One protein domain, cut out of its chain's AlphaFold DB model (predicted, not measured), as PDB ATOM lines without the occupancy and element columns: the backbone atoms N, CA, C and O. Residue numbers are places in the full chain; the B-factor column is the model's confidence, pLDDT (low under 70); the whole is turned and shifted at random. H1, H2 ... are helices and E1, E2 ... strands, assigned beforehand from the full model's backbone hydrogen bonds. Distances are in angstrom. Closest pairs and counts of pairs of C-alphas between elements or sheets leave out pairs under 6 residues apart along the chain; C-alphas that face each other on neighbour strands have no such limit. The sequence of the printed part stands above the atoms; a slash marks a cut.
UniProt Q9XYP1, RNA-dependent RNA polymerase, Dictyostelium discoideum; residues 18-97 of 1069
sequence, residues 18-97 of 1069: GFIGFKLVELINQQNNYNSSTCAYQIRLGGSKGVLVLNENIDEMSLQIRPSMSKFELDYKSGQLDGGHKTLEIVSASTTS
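AT A GLANCE: This is residues 18 to 97 of the 1069 residues of the protein "RNA-dependent RNA polymerase" of Dictyostelium discoideum (UniProt Q9XYP1). A strongly twisted four-stranded sheet has one helix, H1, across one face, while a long loop, residues 55 to 88, pairs briefly with E1 and then reaches past one end of the sheet. The 80 printed residues run E1, H1, E2, E3, E4; the mixed sheet's order is E1, E3, E2, E4. The class is mixed, helices and strands, with under half of the residues in named elements. It is compact, radius of gyration of the C-alphas 12.9 A, spanning 38 by 26 by 22 A.

HOW THE PARTS SIT: E2, residues 40 to 45, and E3, residues 48 to 54, form an antiparallel hairpin (N 43 to O 50, 2.8 A). E4, residues 89 to 93, is antiparallel to E2 (N 42 to O 92, 2.8 A). E1, residues 18 to 20, is parallel to E3 (N 18 to O 51, 2.8 A). H1, residues 22 to 32, makes two layers, a helix on one face of the sheet, at a height of 10.2 A; every O i to N i+4 pair is within hydrogen-bond range.

IN THESE COORDINATES: E1 begins at C-alpha 18 (12.519, 26.521, -38.373); E4 ends at C-alpha 93 (5.860, 37.969, -43.270). E3 measures 17.5 A, H1 15.4 A.

THE WHOLE: The printed part has no cut. The E3 to E4 link is long; residues 73 to 84 are under pLDDT 70.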
ATOM      1  N   GLY A  18      12.602  26.775 -39.813       97.44
ATOM      2  CA  GLY A  18      12.519  26.521 -38.373       97.44
ATOM      3  C   GLY A  18      11.139  26.838 -37.788       97.44
ATOM      4  O   GLY A  18      10.181  27.086 -38.518       97.44
ATOM      5  N   PHE A  19      11.037  26.858 -36.458       97.75
ATOM      6  CA  PHE A  19       9.764  27.037 -35.746       97.75
ATOM      7  C   PHE A  19       9.752  28.240 -34.801       97.75
ATOM      8  O   PHE A  19      10.790  28.624 -34.260       97.75
ATOM      9  N   ILE A  20       8.565  28.803 -34.575       97.62
ATOM     10  CA  ILE A  20       8.316  29.909 -33.639       97.62
ATOM     11  C   ILE A  20       7.074  29.632 -32.777       97.62
ATOM     12  O   ILE A  20       6.092  29.075 -33.266       97.62
ATOM     13  N   GLY A  21       7.146  29.972 -31.486       97.31
ATOM     14  CA  GLY A  21       6.072  29.767 -30.513       97.31
ATOM     15  C   GLY A  21       4.989  30.846 -30.597       97.31
ATOM     16  O   GLY A  21       5.242  31.970 -31.034       97.31
ATOM     17  N   PHE A  22       3.766  30.512 -30.176       95.56
ATOM     18  CA  PHE A  22       2.590  31.347 -30.449       95.56
ATOM     19  C   PHE A  22       2.610  32.727 -29.774       95.56
ATOM     20  O   PHE A  22       2.214  33.700 -30.409       95.56
ATOM     21  N   LYS A  23       3.106  32.864 -28.533       96.25
ATOM     22  CA  LYS A  23       3.169  34.183 -27.874       96.25
ATOM     23  C   LYS A  23       4.148  35.109 -28.581       96.25
ATOM     24  O   LYS A  23       3.907  36.309 -28.668       96.25
ATOM     25  N   LEU A  24       5.241  34.563 -29.117       95.81
ATOM     26  CA  LEU A  24       6.185  35.358 -29.894       95.81
ATOM     27  C   LEU A  24       5.573  35.810 -31.231       95.81
ATOM     28  O   LEU A  24       5.768  36.957 -31.622       95.81
ATOM     29  N   VAL A  25       4.784  34.952 -31.885       96.62
ATOM     30  CA  VAL A  25       3.981  35.311 -33.071       96.62
ATOM     31  C   VAL A  25       2.994  36.439 -32.755       96.62
ATOM     32  O   VAL A  25       2.961  37.434 -33.478       96.62
ATOM     33  N   GLU A  26       2.239  36.338 -31.657       95.69
ATOM     34  CA  GLU A  26       1.312  37.395 -31.224       95.69
ATOM     35  C   GLU A  26       2.030  38.729 -31.007       95.69
ATOM     36  O   GLU A  26       1.576  39.759 -31.505       95.69
ATOM     37  N   LEU A  27       3.176  38.712 -30.319       95.69
ATOM     38  CA  LEU A  27       3.980  39.910 -30.084       95.69
ATOM     39  C   LEU A  27       4.489  40.526 -31.388       95.69
ATOM     40  O   LEU A  27       4.377  41.738 -31.566       95.69
ATOM     41  N   ILE A  28       5.008  39.714 -32.315       95.94
ATOM     42  CA  ILE A  28       5.483  40.195 -33.620       95.94
ATOM     43  C   ILE A  28       4.326  40.813 -34.406       95.94
ATOM     44  O   ILE A  28       4.478  41.912 -34.946       95.94
ATOM     45  N   ASN A  29       3.170  40.147 -34.449       95.94
ATOM     46  CA  ASN A  29       2.003  40.638 -35.178       95.94
ATOM     47  C   ASN A  29       1.480  41.952 -34.589       95.94
ATOM     48  O   ASN A  29       1.218  42.887 -35.343       95.94
ATOM     49  N   GLN A  30       1.408  42.064 -33.259       95.44
ATOM     50  CA  GLN A  30       1.006  43.295 -32.574       95.44
ATOM     51  C   GLN A  30       1.998  44.440 -32.809       95.44
ATOM     52  O   GLN A  30       1.585  45.554 -33.114       95.44
ATOM     53  N   GLN A  31       3.305  44.181 -32.701       94.38
ATOM     54  CA  GLN A  31       4.336  45.210 -32.868       94.38
ATOM     55  C   GLN A  31       4.416  45.752 -34.300       94.38
ATOM     56  O   GLN A  31       4.721  46.927 -34.489       94.38
ATOM     57  N   ASN A  32       4.147  44.910 -35.300       91.50
ATOM     58  CA  ASN A  32       4.281  45.265 -36.716       91.50
ATOM     59  C   ASN A  32       2.935  45.529 -37.414       91.50
ATOM     60  O   ASN A  32       2.919  45.767 -38.621       91.50
ATOM     61  N   ASN A  33       1.816  45.501 -36.677       92.31
ATOM     62  CA  ASN A  33       0.452  45.603 -37.213       92.31
ATOM     63  C   ASN A  33       0.160  44.587 -38.336       92.31
ATOM     64  O   ASN A  33      -0.490  44.910 -39.332       92.31
ATOM     65  N   TYR A  34       0.658  43.356 -38.200       91.75
ATOM     66  CA  TYR A  34       0.311  42.267 -39.117       91.75
ATOM     67  C   TYR A  34      -1.061  41.679 -38.778       91.75
ATOM     68  O   TYR A  34      -1.579  41.853 -37.672       91.75
ATOM     69  N   ASN A  35      -1.655  40.949 -39.728       87.12
ATOM     70  CA  ASN A  35      -2.882  40.206 -39.458       87.12
ATOM     71  C   ASN A  35      -2.610  39.173 -38.354       87.12
ATOM     72  O   ASN A  35      -1.593  38.486 -38.366       87.12
ATOM     73  N   SER A  36      -3.548  39.028 -37.422       86.25
ATOM     74  CA  SER A  36      -3.531  37.969 -36.407       86.25
ATOM     75  C   SER A  36      -3.317  36.555 -36.973       86.25
ATOM     76  O   SER A  36      -2.759  35.715 -36.276       86.25
ATOM     77  N   SER A  37      -3.714  36.297 -38.227       86.38
ATOM     78  CA  SER A  37      -3.534  35.011 -38.917       86.38
ATOM     79  C   SER A  37      -2.134  34.801 -39.516       86.38
ATOM     80  O   SER A  37      -1.833  33.709 -40.001       86.38
ATOM     81  N   THR A  38      -1.258  35.813 -39.493       93.19
ATOM     82  CA  THR A  38       0.127  35.705 -39.964       93.19
ATOM     83  C   THR A  38       0.892  34.712 -39.092       93.19
ATOM     84  O   THR A  38       1.011  34.902 -37.883       93.19
ATOM     85  N   CYS A  39       1.420  33.657 -39.718       95.19
ATOM     86  CA  CYS A  39       1.975  32.499 -39.014       95.19
ATOM     87  C   CYS A  39       3.387  32.098 -39.465       95.19
ATOM     88  O   CYS A  39       3.954  31.167 -38.894       95.19
ATOM     89  N   ALA A  40       3.975  32.771 -40.457       97.69
ATOM     90  CA  ALA A  40       5.352  32.522 -40.867       97.69
ATOM     91  C   ALA A  40       6.100  33.813 -41.208       97.69
ATOM     92  O   ALA A  40       5.518  34.767 -41.728       97.69
ATOM     93  N   TYR A  41       7.404  33.824 -40.938       97.81
ATOM     94  CA  TYR A  41       8.265  34.992 -41.106       97.81
ATOM     95  C   TYR A  41       9.592  34.594 -41.726       97.81
ATOM     96  O   TYR A  41      10.242  33.661 -41.256       97.81
ATOM     97  N   GLN A  42      10.032  35.336 -42.735       98.00
ATOM     98  CA  GLN A  42      11.415  35.289 -43.181       98.00
ATOM     99  C   GLN A  42      12.264  36.133 -42.234       98.00
ATOM    100  O   GLN A  42      11.938  37.289 -41.965       98.00
ATOM    101  N   ILE A  43      13.367  35.569 -41.751       96.56
ATOM    102  CA  ILE A  43      14.125  36.145 -40.642       96.56
ATOM    103  C   ILE A  43      15.623  36.227 -40.910       96.56
ATOM    104  O   ILE A  43      16.188  35.446 -41.689       96.56
ATOM    105  N   ARG A  44      16.281  37.121 -40.179       94.06
ATOM    106  CA  ARG A  44      17.704  37.042 -39.856       94.06
ATOM    107  C   ARG A  44      17.866  37.030 -38.340       94.06
ATOM    108  O   ARG A  44      17.135  37.703 -37.620       94.06
ATOM    109  N   LEU A  45      18.772  36.189 -37.852       90.38
ATOM    110  CA  LEU A  45      19.057  36.071 -36.424       90.38
ATOM    111  C   LEU A  45      20.495  35.615 -36.245       90.38
ATOM    112  O   LEU A  45      20.781  34.438 -36.471       90.38
ATOM    113  N   GLY A  46      21.382  36.545 -35.881       82.50
ATOM    114  CA  GLY A  46      22.789  36.259 -35.601       82.50
ATOM    115  C   GLY A  46      23.388  35.305 -36.632       82.50
ATOM    116  O   GLY A  46      23.708  34.185 -36.292       82.50
ATOM    117  N   GLY A  47      23.411  35.660 -37.917       84.69
ATOM    118  CA  GLY A  47      23.967  34.799 -38.975       84.69
ATOM    119  C   GLY A  47      23.127  33.615 -39.453       84.69
ATOM    120  O   GLY A  47      23.478  32.980 -40.451       84.69
ATOM    121  N   SER A  48      21.999  33.345 -38.803       89.56
ATOM    122  CA  SER A  48      20.980  32.444 -39.333       89.56
ATOM    123  C   SER A  48      20.093  33.176 -40.344       89.56
ATOM    124  O   SER A  48      19.622  34.283 -40.076       89.56
ATOM    125  N   LYS A  49      19.847  32.550 -41.498       94.25
ATOM    126  CA  LYS A  49      18.919  32.975 -42.554       94.25
ATOM    127  C   LYS A  49      17.913  31.856 -42.801       94.25
ATOM    128  O   LYS A  49      18.317  30.720 -43.026       94.25
ATOM    129  N   GLY A  50      16.627  32.193 -42.791       96.44
ATOM    130  CA  GLY A  50      15.579  31.251 -43.160       96.44
ATOM    131  C   GLY A  50      14.176  31.762 -42.878       96.44
ATOM    132  O   GLY A  50      13.973  32.967 -42.714       96.44
ATOM    133  N   VAL A  51      13.230  30.834 -42.785       98.19
ATOM    134  CA  VAL A  51      11.838  31.076 -42.396       98.19
ATOM    135  C   VAL A  51      11.557  30.430 -41.041       98.19
ATOM    136  O   VAL A  51      12.030  29.330 -40.769       98.19
ATOM    137  N   LEU A  52      10.783  31.094 -40.186       98.12
ATOM    138  CA  LEU A  52      10.184  30.497 -38.994       98.12
ATOM    139  C   LEU A  52       8.674  30.395 -39.189       98.12
ATOM    140  O   LEU A  52       8.048  31.393 -39.540       98.12
ATOM    141  N   VAL A  53       8.099  29.223 -38.933       97.75
ATOM    142  CA  VAL A  53       6.648  28.981 -38.986       97.75
ATOM    143  C   VAL A  53       6.100  28.605 -37.611       97.75
ATOM    144  O   VAL A  53       6.775  27.946 -36.817       97.75
ATOM    145  N   LEU A  54       4.881  29.055 -37.312       97.00
ATOM    146  CA  LEU A  54       4.185  28.791 -36.060       97.00
ATOM    147  C   LEU A  54       4.090  27.287 -35.791       97.00
ATOM    148  O   LEU A  54       3.501  26.536 -36.573       97.00
ATOM    149  N   ASN A  55       4.611  26.870 -34.641       95.38
ATOM    150  CA  ASN A  55       4.438  25.525 -34.119       95.38
ATOM    151  C   ASN A  55       3.921  25.604 -32.681       95.38
ATOM    152  O   ASN A  55       4.609  26.087 -31.787       95.38
ATOM    153  N   GLU A  56       2.707  25.114 -32.459       91.38
ATOM    154  CA  GLU A  56       2.058  25.125 -31.142       91.38
ATOM    155  C   GLU A  56       2.695  24.130 -30.159       91.38
ATOM    156  O   GLU A  56       2.464  24.214 -28.958       91.38
ATOM    157  N   ASN A  57       3.540  23.217 -30.647       90.94
ATOM    158  CA  ASN A  57       4.185  22.187 -29.834       90.94
ATOM    159  C   ASN A  57       5.526  22.625 -29.216       90.94
ATOM    160  O   ASN A  57       6.213  21.800 -28.610       90.94
ATOM    161  N   ILE A  58       5.944  23.884 -29.393       94.38
ATOM    162  CA  ILE A  58       7.175  24.419 -28.792       94.38
ATOM    163  C   ILE A  58       6.854  25.445 -27.702       94.38
ATOM    164  O   ILE A  58       5.733  25.938 -27.616       94.38
ATOM    165  N   ASP A  59       7.844  25.775 -26.865       95.19
ATOM    166  CA  ASP A  59       7.670  26.781 -25.814       95.19
ATOM    167  C   ASP A  59       7.196  28.122 -26.400       95.19
ATOM    168  O   ASP A  59       7.725  28.605 -27.407       95.19
ATOM    169  N   GLU A  60       6.188  28.709 -25.758       94.62
ATOM    170  CA  GLU A  60       5.356  29.780 -26.314       94.62
ATOM    171  C   GLU A  60       6.155  31.048 -26.661       94.62
ATOM    172  O   GLU A  60       5.788  31.775 -27.583       94.62
ATOM    173  N   MET A  61       7.253  31.298 -25.938       94.69
ATOM    174  CA  MET A  61       8.136  32.463 -26.084       94.69
ATOM    175  C   MET A  61       9.497  32.092 -26.688       94.69
ATOM    176  O   MET A  61      10.496  32.784 -26.479       94.69
ATOM    177  N   SER A  62       9.548  30.992 -27.440       93.19
ATOM    178  CA  SER A  62      10.777  30.463 -28.021       93.19
ATOM    179  C   SER A  62      10.750  30.420 -29.548       93.19
ATOM    180  O   SER A  62       9.710  30.515 -30.201       93.19
ATOM    181  N   LEU A  63      11.940  30.251 -30.119       94.81
ATOM    182  CA  LEU A  63      12.134  29.902 -31.520       94.81
ATOM    183  C   LEU A  63      13.147  28.762 -31.632       94.81
ATOM    184  O   LEU A  63      14.011  28.572 -30.769       94.81
ATOM    185  N   GLN A  64      13.060  28.002 -32.715       94.50
ATOM    186  CA  GLN A  64      13.936  26.874 -33.006       94.50
ATOM    187  C   GLN A  64      14.496  26.998 -34.422       94.50
ATOM    188  O   GLN A  64      13.771  26.865 -35.402       94.50
ATOM    189  N   ILE A  65      15.807  27.219 -34.519       93.25
ATOM    190  CA  ILE A  65      16.559  27.243 -35.784       93.25
ATOM    191  C   ILE A  65      17.192  25.880 -36.101       93.25
ATOM    192  O   ILE A  65      17.437  25.087 -35.183       93.25
ATOM    193  N   ARG A  66      17.509  25.643 -37.379       93.75
ATOM    194  CA  ARG A  66      18.168  24.430 -37.899       93.75
ATOM    195  C   ARG A  66      19.593  24.694 -38.402       93.75
ATOM    196  O   ARG A  66      19.891  25.838 -38.748       93.75
ATOM    197  N   PRO A  67      20.466  23.670 -38.477       92.31
ATOM    198  CA  PRO A  67      21.799  23.792 -39.067       92.31
ATOM    199  C   PRO A  67      21.801  24.418 -40.468       92.31
ATOM    200  O   PRO A  67      22.580  25.339 -40.700       92.31
ATOM    201  N   SER A  68      20.885  24.013 -41.357       93.12
ATOM    202  CA  SER A  68      20.739  24.570 -42.719       93.12
ATOM    203  C   SER A  68      20.499  26.091 -42.780       93.12
ATOM    204  O   SER A  68      20.798  26.749 -43.787       93.12
ATOM    205  N   MET A  69      19.996  26.682 -41.691       93.00
ATOM    206  CA  MET A  69      19.768  28.124 -41.584       93.00
ATOM    207  C   MET A  69      21.055  28.892 -41.252       93.00
ATOM    208  O   MET A  69      21.162  30.069 -41.594       93.00
ATOM    209  N   SER A  70      22.039  28.265 -40.601       90.25
ATOM    210  CA  SER A  70      23.272  28.929 -40.161       90.25
ATOM    211  C   SER A  70      24.233  29.107 -41.335       90.25
ATOM    212  O   SER A  70      24.711  28.125 -41.896       90.25
ATOM    213  N   LYS A  71      24.542  30.353 -41.720       86.44
ATOM    214  CA  LYS A  71      25.418  30.627 -42.880       86.44
ATOM    215  C   LYS A  71      26.898  30.775 -42.518       86.44
ATOM    216  O   LYS A  71      27.750  30.737 -43.398       86.44
ATOM    217  N   PHE A  72      27.206  30.919 -41.233       80.19
ATOM    218  CA  PHE A  72      28.566  30.922 -40.700       80.19
ATOM    219  C   PHE A  72      28.605  30.254 -39.325       80.19
ATOM    220  O   PHE A  72      27.587  30.168 -38.633       80.19
ATOM    221  N   GLU A  73      29.776  29.740 -38.946       66.62
ATOM    222  CA  GLU A  73      29.991  29.160 -37.623       66.62
ATOM    223  C   GLU A  73      29.968  30.271 -36.573       66.62
ATOM    224  O   GLU A  73      30.876  31.097 -36.494       66.62
ATOM    225  N   LEU A  74      28.925  30.280 -35.749       63.38
ATOM    226  CA  LEU A  74      28.886  31.080 -34.535       63.38
ATOM    227  C   LEU A  74      28.971  30.162 -33.331       63.38
ATOM    228  O   LEU A  74      28.281  29.141 -33.253       63.38
ATOM    229  N   ASP A  75      29.794  30.550 -32.363       58.69
ATOM    230  CA  ASP A  75      29.880  29.840 -31.097       58.69
ATOM    231  C   ASP A  75      28.713  30.238 -30.182       58.69
ATOM    232  O   ASP A  75      28.868  30.958 -29.194       58.69
ATOM    233  N   TYR A  76      27.520  29.734 -30.509       58.97
ATOM    234  CA  TYR A  76      26.330  29.848 -29.662       58.97
ATOM    235  C   TYR A  76      26.533  29.205 -28.275       58.97
ATOM    236  O   TYR A  76      25.778  29.511 -27.351       58.97
ATOM    237  N   LYS A  77      27.535  28.321 -28.110       49.81
ATOM    238  CA  LYS A  77      27.831  27.605 -26.858       49.81
ATOM    239  C   LYS A  77      28.699  28.423 -25.899       49.81
ATOM    240  O   LYS A  77      28.602  28.213 -24.694       49.81
ATOM    241  N   SER A  78      29.493  29.369 -26.401       55.06
ATOM    242  CA  SER A  78      30.346  30.244 -25.578       55.06
ATOM    243  C   SER A  78      29.574  31.246 -24.709       55.06
ATOM    244  O   SER A  78      30.154  31.847 -23.806       55.06
ATOM    245  N   GLY A  79      28.287  31.483 -24.990       51.69
ATOM    246  CA  GLY A  79      27.496  32.519 -24.317       51.69
ATOM    247  C   GLY A  79      27.946  33.960 -24.617       51.69
ATOM    248  O   GLY A  79      27.313  34.890 -24.125       51.69
ATOM    249  N   GLN A  80      28.980  34.153 -25.450       50.28
ATOM    250  CA  GLN A  80      29.589  35.447 -25.792       50.28
ATOM    251  C   GLN A  80      28.924  36.159 -26.980       50.28
ATOM    252  O   GLN A  80      29.493  37.091 -27.541       50.28
ATOM    253  N   LEU A  81      27.724  35.746 -27.389       58.19
ATOM    254  CA  LEU A  81      26.959  36.524 -28.359       58.19
ATOM    255  C   LEU A  81      26.449  37.790 -27.669       58.19
ATOM    256  O   LEU A  81      25.721  37.697 -26.671       58.19
ATOM    257  N   ASP A  82      26.844  38.949 -28.196       59.84
ATOM    258  CA  ASP A  82      26.336  40.241 -27.751       59.84
ATOM    259  C   ASP A  82      24.804  40.333 -27.922       59.84
ATOM    260  O   ASP A  82      24.157  39.477 -28.538       59.84
ATOM    261  N   GLY A  83      24.192  41.360 -27.330       60.03
ATOM    262  CA  GLY A  83      22.744  41.564 -27.442       60.03
ATOM    263  C   GLY A  83      22.268  41.763 -28.887       60.03
ATOM    264  O   GLY A  83      21.149  41.371 -29.206       60.03
ATOM    265  N   GLY A  84      23.121  42.302 -29.767       62.22
ATOM    266  CA  GLY A  84      22.809  42.557 -31.172       62.22
ATOM    267  C   GLY A  84      22.599  41.268 -31.963       62.22
ATOM    268  O   GLY A  84      21.602  41.138 -32.668       62.22
ATOM    269  N   HIS A  85      23.449  40.259 -31.763       74.38
ATOM    270  CA  HIS A  85      23.362  38.962 -32.444       74.38
ATOM    271  C   HIS A  85      22.206  38.063 -31.974       74.38
ATOM    272  O   HIS A  85      21.961  37.016 -32.574       74.38
ATOM    273  N   LYS A  86      21.482  38.458 -30.920       79.31
ATOM    274  CA  LYS A  86      20.256  37.790 -30.444       79.31
ATOM    275  C   LYS A  86      18.976  38.514 -30.875       79.31
ATOM    276  O   LYS A  86      17.887  38.062 -30.530       79.31
ATOM    277  N   THR A  87      19.101  39.614 -31.614       88.69
ATOM    278  CA  THR A  87      17.960  40.343 -32.172       88.69
ATOM    279  C   THR A  87      17.349  39.542 -33.314       88.69
ATOM    280  O   THR A  87      18.045  39.159 -34.252       88.69
ATOM    281  N   LEU A  88      16.044  39.284 -33.228       91.31
ATOM    282  CA  LEU A  88      15.275  38.706 -34.323       91.31
ATOM    283  C   LEU A  88      14.897  39.813 -35.309       91.31
ATOM    284  O   LEU A  88      14.139  40.718 -34.968       91.31
ATOM    285  N   GLU A  89      15.402  39.721 -36.532       93.50
ATOM    286  CA  GLU A  89      15.136  40.679 -37.600       93.50
ATOM    287  C   GLU A  89      14.134  40.063 -38.582       93.50
ATOM    288  O   GLU A  89      14.415  39.040 -39.211       93.50
ATOM    289  N   ILE A  90      12.956  40.673 -38.719       95.00
ATOM    290  CA  ILE A  90      11.933  40.228 -39.673       95.00
ATOM    291  C   ILE A  90      12.206  40.879 -41.031       95.00
ATOM    292  O   ILE A  90      12.190  42.100 -41.159       95.00
ATOM    293  N   VAL A  91      12.449  40.056 -42.052       95.19
ATOM    294  CA  VAL A  91      12.647  40.497 -43.443       95.19
ATOM    295  C   VAL A  91      11.305  40.621 -44.157       95.19
ATOM    296  O   VAL A  91      11.058  41.584 -44.876       95.19
ATOM    297  N   SER A  92      10.435  39.627 -43.975       94.25
ATOM    298  CA  SER A  92       9.083  39.611 -44.531       94.25
ATOM    299  C   SER A  92       8.181  38.660 -43.743       94.25
ATOM    300  O   SER A  92       8.662  37.787 -43.019       94.25
ATOM    301  N   ALA A  93       6.868  38.826 -43.886       95.19
ATOM    302  CA  ALA A  93       5.860  37.969 -43.270       95.19
ATOM    303  C   ALA A  93       5.036  37.216 -44.328       95.19
ATOM    304  O   ALA A  93       4.954  37.629 -45.493       95.19
ATOM    305  N   SER A  94       4.402  36.114 -43.920       93.25
ATOM    306  CA  SER A  94       3.466  35.364 -44.757       93.25
ATOM    307  C   SER A  94       2.320  36.264 -45.213       93.25
ATOM    308  O   SER A  94       1.583  36.834 -44.408       93.25
ATOM    309  N   THR A  95       2.174  36.370 -46.525       90.38
ATOM    310  CA  THR A  95       1.184  37.193 -47.227       90.38
ATOM    311  C   THR A  95       0.683  36.409 -48.427       90.38
ATOM    312  O   THR A  95       1.293  35.409 -48.805       90.38
ATOM    313  N   THR A  96      -0.400  36.854 -49.051       89.69
ATOM    314  CA  THR A  96      -0.966  36.183 -50.219       89.69
ATOM    315  C   THR A  96      -1.287  37.192 -51.312       89.69
ATOM    316  O   THR A  96      -1.675  38.325 -51.034       89.69
ATOM    317  N   SER A  97      -1.113  36.784 -52.561       91.44
ATOM    318  CA  SER A  97      -1.560  37.534 -53.733       91.44
ATOM    319  C   SER A  97      -1.984  36.541 -54.800       91.44
ATOM    320  O   SER A  97      -1.424  35.445 -54.871       91.44
TER     321      SER A  97